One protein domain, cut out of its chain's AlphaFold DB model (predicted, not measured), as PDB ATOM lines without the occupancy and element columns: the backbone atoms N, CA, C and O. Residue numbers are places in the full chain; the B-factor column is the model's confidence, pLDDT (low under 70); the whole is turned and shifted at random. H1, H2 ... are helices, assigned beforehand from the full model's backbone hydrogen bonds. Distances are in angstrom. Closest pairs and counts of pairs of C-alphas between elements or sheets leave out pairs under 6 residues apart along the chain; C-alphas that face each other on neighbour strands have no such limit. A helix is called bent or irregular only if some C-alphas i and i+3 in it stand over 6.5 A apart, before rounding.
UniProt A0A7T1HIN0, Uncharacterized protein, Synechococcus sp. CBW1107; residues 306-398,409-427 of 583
ATOM      1  N   ILE A 306     177.622 199.878 212.325       95.44
ATOM      2  CA  ILE A 306     176.588 199.756 211.292       95.44
ATOM      3  C   ILE A 306     176.740 200.891 210.287       95.44
ATOM      4  O   ILE A 306     176.716 200.633 209.086       95.44
ATOM      5  N   GLU A 307     176.950 202.120 210.757       95.69
ATOM      6  CA  GLU A 307     177.193 203.259 209.869       95.69
ATOM      7  C   GLU A 307     178.415 203.031 208.979       95.69
ATOM      8  O   GLU A 307     178.317 203.185 207.765       95.69
ATOM      9  N   LEU A 308     179.546 202.600 209.547       95.38
ATOM     10  CA  LEU A 308     180.755 202.330 208.767       95.38
ATOM     11  C   LEU A 308     180.571 201.194 207.765       95.38
ATOM     12  O   LEU A 308     181.028 201.316 206.631       95.38
ATOM     13  N   ALA A 309     179.867 200.122 208.136       95.56
ATOM     14  CA  ALA A 309     179.541 199.059 207.193       95.56
ATOM     15  C   ALA A 309     178.693 199.596 206.029       95.56
ATOM     16  O   ALA A 309     178.978 199.289 204.877       95.56
ATOM     17  N   VAL A 310     177.698 200.447 206.293       97.19
ATOM     18  CA  VAL A 310     176.887 201.075 205.236       97.19
ATOM     19  C   VAL A 310     177.726 202.008 204.363       97.19
ATOM     20  O   VAL A 310     177.599 201.966 203.141       97.19
ATOM     21  N   LEU A 311     178.608 202.817 204.954       96.56
ATOM     22  CA  LEU A 311     179.524 203.679 204.204       96.56
ATOM     23  C   LEU A 311     180.469 202.860 203.326       96.56
ATOM     24  O   LEU A 311     180.696 203.230 202.177       96.56
ATOM     25  N   GLN A 312     180.965 201.727 203.823       94.25
ATOM     26  CA  GLN A 312     181.781 200.799 203.049       94.25
ATOM     27  C   GLN A 312     180.993 200.219 201.870       94.25
ATOM     28  O   GLN A 312     181.489 200.214 200.745       94.25
ATOM     29  N   LEU A 313     179.753 199.778 202.099       94.75
ATOM     30  CA  LEU A 313     178.888 199.290 201.026       94.75
ATOM     31  C   LEU A 313     178.627 200.380 199.979       94.75
ATOM     32  O   LEU A 313     178.773 200.126 198.787       94.75
ATOM     33  N   GLY A 314     178.332 201.606 200.413       94.69
ATOM     34  CA  GLY A 314     178.182 202.754 199.524       94.69
ATOM     35  C   GLY A 314     179.468 203.092 198.762       94.69
ATOM     36  O   GLY A 314     179.424 203.417 197.584       94.69
ATOM     37  N   ALA A 315     180.642 202.990 199.370       92.06
ATOM     38  CA  ALA A 315     181.885 203.300 198.669       92.06
ATOM     39  C   ALA A 315     182.304 202.210 197.665       92.06
ATOM     40  O   ALA A 315     182.988 202.519 196.692       92.06
ATOM     41  N   MET A 316     181.937 200.947 197.909       90.75
ATOM     42  CA  MET A 316     182.594 199.799 197.267       90.75
ATOM     43  C   MET A 316     181.669 198.864 196.480       90.75
ATOM     44  O   MET A 316     182.179 198.064 195.698       90.75
ATOM     45  N   ARG A 317     180.346 198.904 196.684       92.31
ATOM     46  CA  ARG A 317     179.397 198.028 195.976       92.31
ATOM     47  C   ARG A 317     178.728 198.730 194.803       92.31
ATOM     48  O   ARG A 317     178.567 199.957 194.794       92.31
ATOM     49  N   ASP A 318     178.338 197.920 193.825       95.00
ATOM     50  CA  ASP A 318     177.588 198.384 192.668       95.00
ATOM     51  C   ASP A 318     176.145 198.777 193.038       95.00
ATOM     52  O   ASP A 318     175.597 198.399 194.078       95.00
ATOM     53  N   ASP A 319     175.553 199.619 192.191       97.38
ATOM     54  CA  ASP A 319     174.200 200.140 192.387       97.38
ATOM     55  C   ASP A 319     173.127 199.045 192.297       97.38
ATOM     56  O   ASP A 319     172.118 199.128 193.000       97.38
ATOM     57  N   ASP A 320     173.346 198.008 191.485       97.88
ATOM     58  CA  ASP A 320     172.372 196.941 191.251       97.88
ATOM     59  C   ASP A 320     172.220 196.041 192.491       97.88
ATOM     60  O   ASP A 320     171.101 195.713 192.897       97.88
ATOM     61  N   GLU A 321     173.328 195.688 193.146       97.31
ATOM     62  CA  GLU A 321     173.371 194.907 194.383       97.31
ATOM     63  C   GLU A 321     172.698 195.669 195.533       97.31
ATOM     64  O   GLU A 321     171.864 195.114 196.262       97.31
ATOM     65  N   LEU A 322     173.004 196.964 195.671       98.19
ATOM     66  CA  LEU A 322     172.384 197.831 196.672       98.19
ATOM     67  C   LEU A 322     170.880 197.994 196.427       98.19
ATOM     68  O   LEU A 322     170.089 197.862 197.366       98.19
ATOM     69  N   ALA A 323     170.465 198.228 195.179       98.25
ATOM     70  CA  ALA A 323     169.058 198.342 194.810       98.25
ATOM     71  C   ALA A 323     168.287 197.038 195.076       98.25
ATOM     72  O   ALA A 323     167.196 197.072 195.650       98.25
ATOM     73  N   ALA A 324     168.862 195.880 194.736       98.25
ATOM     74  CA  ALA A 324     168.257 194.575 194.999       98.25
ATOM     75  C   ALA A 324     168.088 194.304 196.505       98.25
ATOM     76  O   ALA A 324     167.048 193.796 196.946       98.25
ATOM     77  N   ALA A 325     169.079 194.680 197.317       97.88
ATOM     78  CA  ALA A 325     168.999 194.559 198.767       97.88
ATOM     79  C   ALA A 325     167.926 195.489 199.363       97.88
ATOM     80  O   ALA A 325     167.109 195.034 200.166       97.88
ATOM     81  N   LEU A 326     167.865 196.756 198.936       97.94
ATOM     82  CA  LEU A 326     166.819 197.701 199.352       97.94
ATOM     83  C   LEU A 326     165.416 197.205 198.978       97.94
ATOM     84  O   LEU A 326     164.504 197.259 199.805       97.94
ATOM     85  N   HIS A 327     165.253 196.645 197.777       97.50
ATOM     86  CA  HIS A 327     163.992 196.041 197.356       97.50
ATOM     87  C   HIS A 327     163.604 194.840 198.234       97.50
ATOM     88  O   HIS A 327     162.444 194.684 198.614       97.50
ATOM     89  N   THR A 328     164.578 194.017 198.626       96.88
ATOM     90  CA  THR A 328     164.357 192.891 199.548       96.88
ATOM     91  C   THR A 328     163.886 193.368 200.927       96.88
ATOM     92  O   THR A 328     162.976 192.768 201.507       96.88
ATOM     93  N   LEU A 329     164.468 194.457 201.449       94.81
ATOM     94  CA  LEU A 329     164.031 195.089 202.701       94.81
ATOM     95  C   LEU A 329     162.577 195.569 202.611       94.81
ATOM     96  O   LEU A 329     161.803 195.339 203.538       94.81
ATOM     97  N   GLU A 330     162.210 196.215 201.502       94.25
ATOM     98  CA  GLU A 330     160.852 196.711 201.265       94.25
ATOM     99  C   GLU A 330     159.832 195.563 201.222       94.25
ATOM    100  O   GLU A 330     158.826 195.591 201.932       94.25
ATOM    101  N   GLN A 331     160.114 194.506 200.453       95.44
ATOM    102  CA  GLN A 331     159.239 193.329 200.358       95.44
ATOM    103  C   GLN A 331     159.059 192.614 201.705       95.44
ATOM    104  O   GLN A 331     158.000 192.040 201.975       95.44
ATOM    105  N   SER A 332     160.085 192.664 202.557       94.19
ATOM    106  CA  SER A 332     160.129 191.968 203.844       94.19
ATOM    107  C   SER A 332     159.695 192.843 205.026       94.19
ATOM    108  O   SER A 332     159.747 192.387 206.168       94.19
ATOM    109  N   GLU A 333     159.225 194.078 204.796       89.50
ATOM    110  CA  GLU A 333     158.875 195.028 205.866       89.50
ATOM    111  C   GLU A 333     157.875 194.429 206.871       89.50
ATOM    112  O   GLU A 333     157.982 194.653 208.077       89.50
ATOM    113  N   ARG A 334     156.943 193.600 206.382       89.50
ATOM    114  CA  ARG A 334     155.884 192.970 207.183       89.50
ATOM    115  C   ARG A 334     156.251 191.613 207.779       89.50
ATOM    116  O   ARG A 334     155.407 191.047 208.468       89.50
ATOM    117  N   ASP A 335     157.442 191.081 207.515       92.94
ATOM    118  CA  ASP A 335     157.876 189.781 208.029       92.94
ATOM    119  C   ASP A 335     158.712 189.944 209.315       92.94
ATOM    120  O   ASP A 335     159.882 190.332 209.257       92.94
ATOM    121  N   PRO A 336     158.178 189.611 210.508       90.25
ATOM    122  CA  PRO A 336     158.948 189.685 211.747       90.25
ATOM    123  C   PRO A 336     160.135 188.713 211.775       90.25
ATOM    124  O   PRO A 336     161.100 188.954 212.501       90.25
ATOM    125  N   GLY A 337     160.066 187.604 211.029       92.00
ATOM    126  CA  GLY A 337     161.144 186.623 210.929       92.00
ATOM    127  C   GLY A 337     162.379 187.221 210.266       92.00
ATOM    128  O   GLY A 337     163.480 187.104 210.809       92.00
ATOM    129  N   PHE A 338     162.173 187.947 209.164       92.44
ATOM    130  CA  PHE A 338     163.217 188.708 208.483       92.44
ATOM    131  C   PHE A 338     163.931 189.677 209.432       92.44
ATOM    132  O   PHE A 338     165.158 189.649 209.528       92.44
ATOM    133  N   TRP A 339     163.183 190.485 210.193       89.25
ATOM    134  CA  TRP A 339     163.764 191.486 211.098       89.25
ATOM    135  C   TRP A 339     164.505 190.892 212.296       89.25
ATOM    136  O   TRP A 339     165.416 191.541 212.808       89.25
ATOM    137  N   ARG A 340     164.165 189.671 212.725       89.25
ATOM    138  CA  ARG A 340     164.857 188.968 213.821       89.25
ATOM    139  C   ARG A 340     166.116 188.230 213.379       89.25
ATOM    140  O   ARG A 340     166.940 187.829 214.206       89.25
ATOM    141  N   GLN A 341     166.294 188.026 212.078       86.44
ATOM    142  CA  GLN A 341     167.471 187.345 211.566       86.44
ATOM    143  C   GLN A 341     168.741 188.165 211.871       86.44
ATOM    144  O   GLN A 341     168.781 189.395 211.776       86.44
ATOM    145  N   GLY A 342     169.787 187.467 212.317       74.25
ATOM    146  CA  GLY A 342     171.082 188.068 212.649       74.25
ATOM    147  C   GLY A 342     171.168 188.778 214.009       74.25
ATOM    148  O   GLY A 342     172.270 189.144 214.403       74.25
ATOM    149  N   GLU A 343     170.084 188.923 214.787       79.31
ATOM    150  CA  GLU A 343     170.119 189.596 216.110       79.31
ATOM    151  C   GLU A 343     171.180 189.025 217.066       79.31
ATOM    152  O   GLU A 343     171.747 189.748 217.878       79.31
ATOM    153  N   ARG A 344     171.494 187.730 216.953       73.12
ATOM    154  CA  ARG A 344     172.415 187.031 217.865       73.12
ATOM    155  C   ARG A 344     173.877 187.017 217.416       73.12
ATOM    156  O   ARG A 344     174.727 186.509 218.145       73.12
ATOM    157  N   GLN A 345     174.191 187.534 216.232       79.81
ATOM    158  CA  GLN A 345     175.564 187.540 215.727       79.81
ATOM    159  C   GLN A 345     176.344 188.707 216.348       79.81
ATOM    160  O   GLN A 345     176.262 189.834 215.867       79.81
ATOM    161  N   ARG A 346     177.104 188.430 217.415       73.56
ATOM    162  CA  ARG A 346     177.950 189.427 218.105       73.56
ATOM    163  C   ARG A 346     179.063 190.003 217.220       73.56
ATOM    164  O   ARG A 346     179.447 191.152 217.397       73.56
ATOM    165  N   HIS A 347     179.535 189.222 216.251       81.75
ATOM    166  CA  HIS A 347     180.659 189.564 215.377       81.75
ATOM    167  C   HIS A 347     180.259 189.559 213.897       81.75
ATOM    168  O   HIS A 347     180.982 189.056 213.051       81.75
ATOM    169  N   TRP A 348     179.080 190.094 213.573       86.44
ATOM    170  CA  TRP A 348     178.556 190.123 212.197       86.44
ATOM    171  C   TRP A 348     179.443 190.889 211.201       86.44
ATOM    172  O   TRP A 348     179.305 190.713 209.998       86.44
ATOM    173  N   TRP A 349     180.322 191.749 211.709       84.62
ATOM    174  CA  TRP A 349     181.282 192.546 210.948       84.62
ATOM    175  C   TRP A 349     182.597 191.804 210.672       84.62
ATOM    176  O   TRP A 349     183.426 192.314 209.926       84.62
ATOM    177  N   GLN A 350     182.815 190.628 211.277       82.44
ATOM    178  CA  GLN A 350     183.969 189.785 210.977       82.44
ATOM    179  C   GLN A 350     183.665 188.963 209.727       82.44
ATOM    180  O   GLN A 350     182.853 188.037 209.768       82.44
ATOM    181  N   GLY A 351     184.337 189.276 208.624       81.50
ATOM    182  CA  GLY A 351     184.183 188.540 207.375       81.50
ATOM    183  C   GLY A 351     183.543 189.352 206.255       81.50
ATOM    184  O   GLY A 351     183.656 190.574 206.195       81.50
ATOM    185  N   GLU A 352     182.907 188.647 205.322       85.12
ATOM    186  CA  GLU A 352     182.219 189.286 204.206       85.12
ATOM    187  C   GLU A 352     180.930 189.972 204.677       85.12
ATOM    188  O   GLU A 352     180.067 189.359 205.307       85.12
ATOM    189  N   LEU A 353     180.790 191.253 204.333       90.44
ATOM    190  CA  LEU A 353     179.578 192.016 204.593       90.44
ATOM    191  C   LEU A 353     178.486 191.642 203.591       90.44
ATOM    192  O   LEU A 353     178.544 192.024 202.421       90.44
ATOM    193  N   VAL A 354     177.460 190.948 204.079       92.75
ATOM    194  CA  VAL A 354     176.247 190.650 203.313       92.75
ATOM    195  C   VAL A 354     175.374 191.909 203.249       92.75
ATOM    196  O   VAL A 354     174.851 192.362 204.269       92.75
ATOM    197  N   VAL A 355     175.192 192.465 202.046       95.88
ATOM    198  CA  VAL A 355     174.545 193.774 201.817       95.88
ATOM    199  C   VAL A 355     173.174 193.883 202.486       95.88
ATOM    200  O   VAL A 355     172.920 194.819 203.246       95.88
ATOM    201  N   VAL A 356     172.302 192.895 202.267       96.06
ATOM    202  CA  VAL A 356     170.945 192.882 202.838       96.06
ATOM    203  C   VAL A 356     170.956 192.841 204.371       96.06
ATOM    204  O   VAL A 356     170.121 193.481 205.008       96.06
ATOM    205  N   ASP A 357     171.924 192.154 204.982       95.06
ATOM    206  CA  ASP A 357     172.022 192.045 206.438       95.06
ATOM    207  C   ASP A 357     172.479 193.365 207.067       95.06
ATOM    208  O   ASP A 357     171.922 193.781 208.088       95.06
ATOM    209  N   VAL A 358     173.447 194.049 206.446       96.00
ATOM    210  CA  VAL A 358     173.917 195.371 206.889       96.00
ATOM    211  C   VAL A 358     172.802 196.406 206.765       96.00
ATOM    212  O   VAL A 358     172.498 197.092 207.742       96.00
ATOM    213  N   LEU A 359     172.130 196.481 205.611       96.75
ATOM    214  CA  LEU A 359     171.022 197.422 205.417       96.75
ATOM    215  C   LEU A 359     169.851 197.121 206.359       96.75
ATOM    216  O   LEU A 359     169.238 198.044 206.898       96.75
ATOM    217  N   ARG A 360     169.559 195.842 206.634       95.19
ATOM    218  CA  ARG A 360     168.545 195.459 207.626       95.19
ATOM    219  C   ARG A 360     168.905 195.969 209.019       95.19
ATOM    220  O   ARG A 360     168.038 196.512 209.704       95.19
ATOM    221  N   ARG A 361     170.163 195.817 209.452       94.69
ATOM    222  CA  ARG A 361     170.642 196.374 210.731       94.69
ATOM    223  C   ARG A 361     170.543 197.890 210.746       94.69
ATOM    224  O   ARG A 361     170.053 198.445 211.721       94.69
ATOM    225  N   PHE A 362     170.918 198.546 209.653       95.88
ATOM    226  CA  PHE A 362     170.819 199.995 209.526       95.88
ATOM    227  C   PHE A 362     169.379 200.495 209.683       95.88
ATOM    228  O   PHE A 362     169.111 201.417 210.454       95.88
ATOM    229  N   ALA A 363     168.426 199.815 209.047       94.75
ATOM    230  CA  ALA A 363     167.013 200.140 209.164       94.75
ATOM    231  C   ALA A 363     166.423 199.833 210.550       94.75
ATOM    232  O   ALA A 363     165.620 200.609 211.069       94.75
ATOM    233  N   ARG A 364     166.813 198.712 211.165       92.75
ATOM    234  CA  ARG A 364     166.288 198.265 212.465       92.75
ATOM    235  C   ARG A 364     166.882 199.041 213.640       92.75
ATOM    236  O   ARG A 364     166.153 199.488 214.519       92.75
ATOM    237  N   GLU A 365     168.205 199.148 213.678       92.69
ATOM    238  CA  GLU A 365     168.961 199.620 214.841       92.69
ATOM    239  C   GLU A 365     169.185 201.133 214.778       92.69
ATOM    240  O   GLU A 365     168.998 201.821 215.781       92.69
ATOM    241  N   LEU A 366     169.481 201.684 213.598       94.12
ATOM    242  CA  LEU A 366     169.688 203.128 213.423       94.12
ATOM    243  C   LEU A 366     168.474 203.847 212.825       94.12
ATOM    244  O   LEU A 366     168.432 205.076 212.827       94.12
ATOM    245  N   GLY A 367     167.459 203.101 212.382       94.88
ATOM    246  CA  GLY A 367     166.203 203.669 211.905       94.88
ATOM    247  C   GLY A 367     166.288 204.263 210.502       94.88
ATOM    248  O   GLY A 367     165.546 205.187 210.198       94.88
ATOM    249  N   PHE A 368     167.185 203.781 209.639       96.19
ATOM    250  CA  PHE A 368     167.157 204.185 208.233       96.19
ATOM    251  C   PHE A 368     165.906 203.657 207.520       96.19
ATOM    252  O   PHE A 368     165.507 202.500 207.678       96.19
ATOM    253  N   TYR A 369     165.275 204.503 206.715       95.56
ATOM    254  CA  TYR A 369     164.227 204.093 205.789       95.56
ATOM    255  C   TYR A 369     164.275 205.015 204.575       95.56
ATOM    256  O   TYR A 369     164.178 206.234 204.721       95.56
ATOM    257  N   PRO A 370     164.465 204.454 203.381       95.88
ATOM    258  CA  PRO A 370     164.650 205.263 202.193       95.88
ATOM    259  C   PRO A 370     163.323 205.871 201.712       95.88
ATOM    260  O   PRO A 370     162.239 205.416 202.098       95.88
ATOM    261  N   ALA A 371     163.396 206.888 200.853       95.19
ATOM    262  CA  ALA A 371     162.232 207.391 200.135       95.19
ATOM    263  C   ALA A 371     161.671 206.312 199.194       95.19
ATOM    264  O   ALA A 371     162.418 205.561 198.573       95.19
ATOM    265  N   ARG A 372     160.340 206.243 199.065       92.31
ATOM    266  CA  ARG A 372     159.674 205.223 198.226       92.31
ATOM    267  C   ARG A 372     159.920 205.387 196.729       92.31
ATOM    268  O   ARG A 372     159.849 204.409 195.998       92.31
ATOM    269  N   GLU A 373     160.121 206.619 196.276       94.81
ATOM    270  CA  GLU A 373     160.248 206.926 194.848       94.81
ATOM    271  C   GLU A 373     161.622 206.532 194.301       94.81
ATOM    272  O   GLU A 373     161.705 206.035 193.181       94.81
ATOM    273  N   ASP A 374     162.679 206.710 195.101       96.81
ATOM    274  CA  ASP A 374     164.050 206.361 194.727       96.81
ATOM    275  C   ASP A 374     164.868 205.920 195.954       96.81
ATOM    276  O   ASP A 374     165.591 206.718 196.563       96.81
ATOM    277  N   PRO A 375     164.756 204.638 196.356       97.25
ATOM    278  CA  PRO A 375     165.410 204.180 197.567       97.25
ATOM    279  C   PRO A 375     166.936 204.217 197.525       97.25
ATOM    280  O   PRO A 375     167.594 204.403 198.555       97.25
ATOM    281  N   LEU A 376     167.502 204.005 196.336       98.25
ATOM    282  CA  LEU A 376     168.942 203.990 196.134       98.25
ATOM    283  C   LEU A 376     169.506 205.405 196.262       98.25
ATOM    284  O   LEU A 376     170.503 205.583 196.962       98.25
ATOM    285  N   ALA A 377     168.854 206.414 195.671       97.69
ATOM    286  CA  ALA A 377     169.276 207.803 195.832       97.69
ATOM    287  C   ALA A 377     169.286 208.234 197.305       97.69
ATOM    288  O   ALA A 377     170.241 208.886 197.730       97.69
ATOM    289  N   SER A 378     168.305 207.803 198.106       97.56
ATOM    290  CA  SER A 378     168.292 208.060 199.553       97.56
ATOM    291  C   SER A 378     169.518 207.505 200.266       97.56
ATOM    292  O   SER A 378     170.168 208.200 201.052       97.56
ATOM    293  N   LEU A 379     169.861 206.245 199.985       98.12
ATOM    294  CA  LEU A 379     171.036 205.606 200.570       98.12
ATOM    295  C   LEU A 379     172.323 206.306 200.116       98.12
ATOM    296  O   LEU A 379     173.197 206.581 200.935       98.12
ATOM    297  N   ARG A 380     172.423 206.644 198.827       97.25
ATOM    298  CA  ARG A 380     173.578 207.341 198.247       97.25
ATOM    299  C   ARG A 380     173.767 208.734 198.846       97.25
ATOM    300  O   ARG A 380     174.901 209.090 199.159       97.25
ATOM    301  N   ALA A 381     172.688 209.486 199.055       96.25
ATOM    302  CA  ALA A 381     172.734 210.787 199.715       96.25
ATOM    303  C   ALA A 381     173.247 210.665 201.157       96.25
ATOM    304  O   ALA A 381     174.151 211.396 201.554       96.25
ATOM    305  N   TRP A 382     172.747 209.680 201.910       97.44
ATOM    306  CA  TRP A 382     173.240 209.411 203.260       97.44
ATOM    307  C   TRP A 382     174.730 209.033 203.268       97.44
ATOM    308  O   TRP A 382     175.515 209.588 204.042       97.44
ATOM    309  N   CYS A 383     175.145 208.125 202.375       97.19
ATOM    310  CA  CYS A 383     176.541 207.711 202.262       97.19
ATOM    311  C   CYS A 383     177.456 208.876 201.879       97.19
ATOM    312  O   CYS A 383     178.567 208.968 202.397       97.19
ATOM    313  N   HIS A 384     177.003 209.766 200.994       95.06
ATOM    314  CA  HIS A 384     177.762 210.941 200.586       95.06
ATOM    315  C   HIS A 384     178.125 211.826 201.786       95.06
ATOM    316  O   HIS A 384     179.287 212.206 201.930       95.06
ATOM    317  N   ASP A 385     177.167 212.109 202.671       94.12
ATOM    318  CA  ASP A 385     177.413 212.934 203.858       94.12
ATOM    319  C   ASP A 385     178.365 212.270 204.853       94.12
ATOM    320  O   ASP A 385     179.289 212.918 205.347       94.12
ATOM    321  N   GLY A 386     178.191 210.972 205.117       94.62
ATOM    322  CA  GLY A 386     179.091 210.244 206.011       94.62
ATOM    323  C   GLY A 386     180.515 210.126 205.457       94.62
ATOM    324  O   GLY A 386     181.479 210.352 206.187       94.62
ATOM    325  N   LEU A 387     180.670 209.838 204.159       93.38
ATOM    326  CA  LEU A 387     181.983 209.757 203.511       93.38
ATOM    327  C   LEU A 387     182.685 211.117 203.474       93.38
ATOM    328  O   LEU A 387     183.898 211.169 203.667       93.38
ATOM    329  N   ALA A 388     181.946 212.210 203.271       91.94
ATOM    330  CA  ALA A 388     182.512 213.553 203.326       91.94
ATOM    331  C   ALA A 388     183.079 213.879 204.716       91.94
ATOM    332  O   ALA A 388     184.197 214.376 204.808       91.94
ATOM    333  N   LEU A 389     182.370 213.527 205.794       92.75
ATOM    334  CA  LEU A 389     182.868 213.715 207.162       92.75
ATOM    335  C   LEU A 389     184.131 212.892 207.448       92.75
ATOM    336  O   LEU A 389     185.065 213.395 208.071       92.75
ATOM    337  N   LEU A 390     184.191 211.644 206.973       91.25
ATOM    338  CA  LEU A 390     185.402 210.824 207.094       91.25
ATOM    339  C   LEU A 390     186.567 211.395 206.273       91.25
ATOM    340  O   LEU A 390     187.710 211.369 206.728       91.25
ATOM    341  N   ALA A 391     186.291 211.937 205.085       89.44
ATOM    342  CA  ALA A 391     187.296 212.605 204.266       89.44
ATOM    343  C   ALA A 391     187.838 213.864 204.960       89.44
ATOM    344  O   ALA A 391     189.047 214.066 205.014       89.44
ATOM    345  N   GLU A 392     186.967 214.690 205.541       89.69
ATOM    346  CA  GLU A 392     187.364 215.868 206.319       89.69
ATOM    347  C   GLU A 392     188.195 215.484 207.551       89.69
ATOM    348  O   GLU A 392     189.199 216.138 207.835       89.69
ATOM    349  N   ALA A 393     187.843 214.390 208.235       87.00
ATOM    350  CA  ALA A 393     188.640 213.847 209.335       87.00
ATOM    351  C   ALA A 393     190.052 213.442 208.883       87.00
ATOM    352  O   ALA A 393     191.032 213.750 209.556       87.00
ATOM    353  N   ALA A 394     190.167 212.775 207.732       83.12
ATOM    354  CA  ALA A 394     191.448 212.311 207.201       83.12
ATOM    355  C   ALA A 394     192.320 213.442 206.623       83.12
ATOM    356  O   ALA A 394     193.548 213.357 206.667       83.12
ATOM    357  N   LEU A 395     191.705 214.476 206.041       80.88
ATOM    358  CA  LEU A 395     192.407 215.487 205.244       80.88
ATOM    359  C   LEU A 395     192.601 216.824 205.960       80.88
ATOM    360  O   LEU A 395     193.608 217.486 205.714       80.88
ATOM    361  N   LEU A 396     191.643 217.239 206.792       80.50
ATOM    362  CA  LEU A 396     191.587 218.595 207.350       80.50
ATOM    363  C   LEU A 396     191.789 218.645 208.866       80.50
ATOM    364  O   LEU A 396     191.935 219.739 209.398       80.50
ATOM    365  N   GLU A 397     191.768 217.500 209.558       80.25
ATOM    366  CA  GLU A 397     191.889 217.414 211.027       80.25
ATOM    367  C   GLU A 397     190.831 218.258 211.782       80.25
ATOM    368  O   GLU A 397     190.977 218.559 212.960       80.25
ATOM    369  N   GLN A 398     189.734 218.625 211.107       83.50
ATOM    370  CA  GLN A 398     188.610 219.387 211.676       83.50
ATOM    371  C   GLN A 398     187.590 218.491 212.391       83.50
ATOM    372  O   GLN A 398     186.755 218.966 213.168       83.50
ATOM    373  N   GLU A 409     186.889 200.247 213.965       82.44
ATOM    374  CA  GLU A 409     188.231 200.447 213.403       82.44
ATOM    375  C   GLU A 409     188.530 199.469 212.256       82.44
ATOM    376  O   GLU A 409     189.095 199.865 211.239       82.44
ATOM    377  N   TRP A 410     188.077 198.216 212.364       85.94
ATOM    378  CA  TRP A 410     188.224 197.226 211.291       85.94
ATOM    379  C   TRP A 410     187.411 197.562 210.042       85.94
ATOM    380  O   TRP A 410     187.882 197.346 208.925       85.94
ATOM    381  N   LEU A 411     186.198 198.084 210.225       89.38
ATOM    382  CA  LEU A 411     185.330 198.516 209.125       89.38
ATOM    383  C   LEU A 411     185.823 199.811 208.472       89.38
ATOM    384  O   LEU A 411     185.542 200.069 207.303       89.38
ATOM    385  N   LEU A 412     186.594 200.611 209.207       89.25
ATOM    386  CA  LEU A 412     187.173 201.846 208.701       89.25
ATOM    387  C   LEU A 412     188.371 201.604 207.769       89.25
ATOM    388  O   LEU A 412     188.595 202.414 206.878       89.25
ATOM    389  N   LEU A 413     189.113 200.498 207.907       86.25
ATOM    390  CA  LEU A 413     190.288 200.202 207.067       86.25
ATOM    391  C   LEU A 413     190.021 200.261 205.544       86.25
ATOM    392  O   LEU A 413     190.740 200.990 204.857       86.25
ATOM    393  N   PRO A 414     189.012 199.563 204.982       87.12
ATOM    394  CA  PRO A 414     188.685 199.685 203.558       87.12
ATOM    395  C   PRO A 414     188.347 201.120 203.143       87.12
ATOM    396  O   PRO A 414     188.774 201.581 202.086       87.12
ATOM    397  N   LEU A 415     187.601 201.845 203.982       88.56
ATOM    398  CA  LEU A 415     187.244 203.240 203.726       88.56
ATOM    399  C   LEU A 415     188.479 204.137 203.730       88.56
ATOM    400  O   LEU A 415     188.638 204.972 202.848       88.56
ATOM    401  N   HIS A 416     189.384 203.924 204.676       86.00
ATOM    402  CA  HIS A 416     190.669 204.595 204.751       86.00
ATOM    403  C   HIS A 416     191.489 204.406 203.483       86.00
ATOM    404  O   HIS A 416     191.958 205.403 202.947       86.00
ATOM    405  N   GLN A 417     191.608 203.183 202.959       83.50
ATOM    406  CA  GLN A 417     192.314 202.951 201.694       83.50
ATOM    407  C   GLN A 417     191.701 203.740 200.536       83.50
ATOM    408  O   GLN A 417     192.437 204.288 199.725       83.50
ATOM    409  N   GLN A 418     190.369 203.837 200.469       83.31
ATOM    410  CA  GLN A 418     189.690 204.629 199.437       83.31
ATOM    411  C   GLN A 418     189.913 206.137 199.623       83.31
ATOM    412  O   GLN A 418     190.191 206.841 198.654       83.31
ATOM    413  N   LEU A 419     189.795 206.633 200.858       82.25
ATOM    414  CA  LEU A 419     189.909 208.055 201.198       82.25
ATOM    415  C   LEU A 419     191.352 208.571 201.148       82.25
ATOM    416  O   LEU A 419     191.573 209.753 200.892       82.25
ATOM    417  N   SER A 420     192.335 207.701 201.381       76.38
ATOM    418  CA  SER A 420     193.750 208.067 201.362       76.38
ATOM    419  C   SER A 420     194.353 208.094 199.962       76.38
ATOM    420  O   SER A 420     195.484 208.573 199.817       76.38
ATOM    421  N   ARG A 421     193.627 207.629 198.929       73.25
ATOM    422  CA  ARG A 421     194.052 207.702 197.522       73.25
ATOM    423  C   ARG A 421     194.428 209.144 197.171       73.25
ATOM    424  O   ARG A 421     193.573 209.994 196.944       73.25
ATOM    425  N   GLY A 422     195.731 209.418 197.134       60.22
ATOM    426  CA  GLY A 422     196.310 210.725 196.809       60.22
ATOM    427  C   GLY A 422     196.724 211.600 197.998       60.22
ATOM    428  O   GLY A 422     197.526 212.509 197.795       60.22
ATOM    429  N   SER A 423     196.258 211.336 199.224       69.00
ATOM    430  CA  SER A 423     196.690 212.077 200.424       69.00
ATOM    431  C   SER A 423     197.687 211.304 201.282       69.00
ATOM    432  O   SER A 423     198.500 211.914 201.976       69.00
ATOM    433  N   GLY A 424     197.611 209.967 201.263       68.88
ATOM    434  CA  GLY A 424     198.388 209.094 202.140       68.88
ATOM    435  C   GLY A 424     198.081 209.227 203.626       68.88
ATOM    436  O   GLY A 424     198.825 208.701 204.449       68.88
ATOM    437  N   ARG A 425     197.019 209.957 203.978       72.75
ATOM    438  CA  ARG A 425     196.607 210.192 205.359       72.75
ATOM    439  C   ARG A 425     195.402 209.332 205.698       72.75
ATOM    440  O   ARG A 425     194.500 209.158 204.880       72.75
ATOM    441  N   PHE A 426     195.384 208.832 206.925       78.81
ATOM    442  CA  PHE A 426     194.245 208.144 207.516       78.81
ATOM    443  C   PHE A 426     193.653 208.989 208.629       78.81
ATOM    444  O   PHE A 426     194.384 209.681 209.339       78.81
ATOM    445  N   ALA A 427     192.333 208.919 208.794       81.44
ATOM    446  CA  ALA A 427     191.700 209.577 209.920       81.44
ATOM    447  C   ALA A 427     192.136 208.868 211.206       81.44
ATOM    448  O   ALA A 427     192.025 207.647 211.338       81.44
TER     449      ALA A 427
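What this domain is: This is residues 306 to 398 and 409 to 427 of the 583 residues of an uncharacterized protein of Synechococcus sp. CBW1107 (UniProt A0A7T1HIN0). Short helix H1 lies in the middle between H4 and H6, and the long helix H5 crosses it, reaching from H2 to H6. H2 packs on H4, while little H3 and the long link after it lie toward one end. The printed part has 112 residues with six named helices, H1 to H6 in chain order, and no named strand: all helix. It is compact, with a radius of gyration of the C-alphas of 14.7 A and spans of 45 by 34 by 23 A.

Where its parts are: H1, residues 306 to 316, begins at C-alpha 306 (176.588, 199.756, 211.292) and measures 15.3 A. H2, residues 319 to 331, measures 18.3 A; H3 is residues 336 to 340. H4, residues 355 to 366, measures 15.7 A. H5, residues 375 to 396, measures 31.4 A and ends at C-alpha 396 (191.587, 218.595, 207.350). H6, residues 409 to 419, is only just irregular: C-alphas 411 and 414 are 6.6 A apart.

How they stand to each other: Closest C-alphas are quoted. H1 touches H4 at Ile 306 and Phe 362, 6.0 A, and H6 at Leu 308 and Leu 411, 6.0 A, a shallow tilt of 30 degrees, the same way. H5 touches H1 with residues 379 to 387 alone, about perpendicular at 84 degrees; Leu 311 and Cys 383 are 5.4 A apart. H2 touches H4 at Ala 325 and Val 356, 4.8 A. H3 and H4 are close but not clearly touching. Each O i to N i+4 pair is within hydrogen-bond range in H1 to H5; in H6, 5 of 7.

The domain as a whole: Residues 399 to 408 are not printed; C-alphas 398 and 409 are 19.0 A apart. The link from H3 to H4 is long. Residues 422 to 424 have pLDDT under 70.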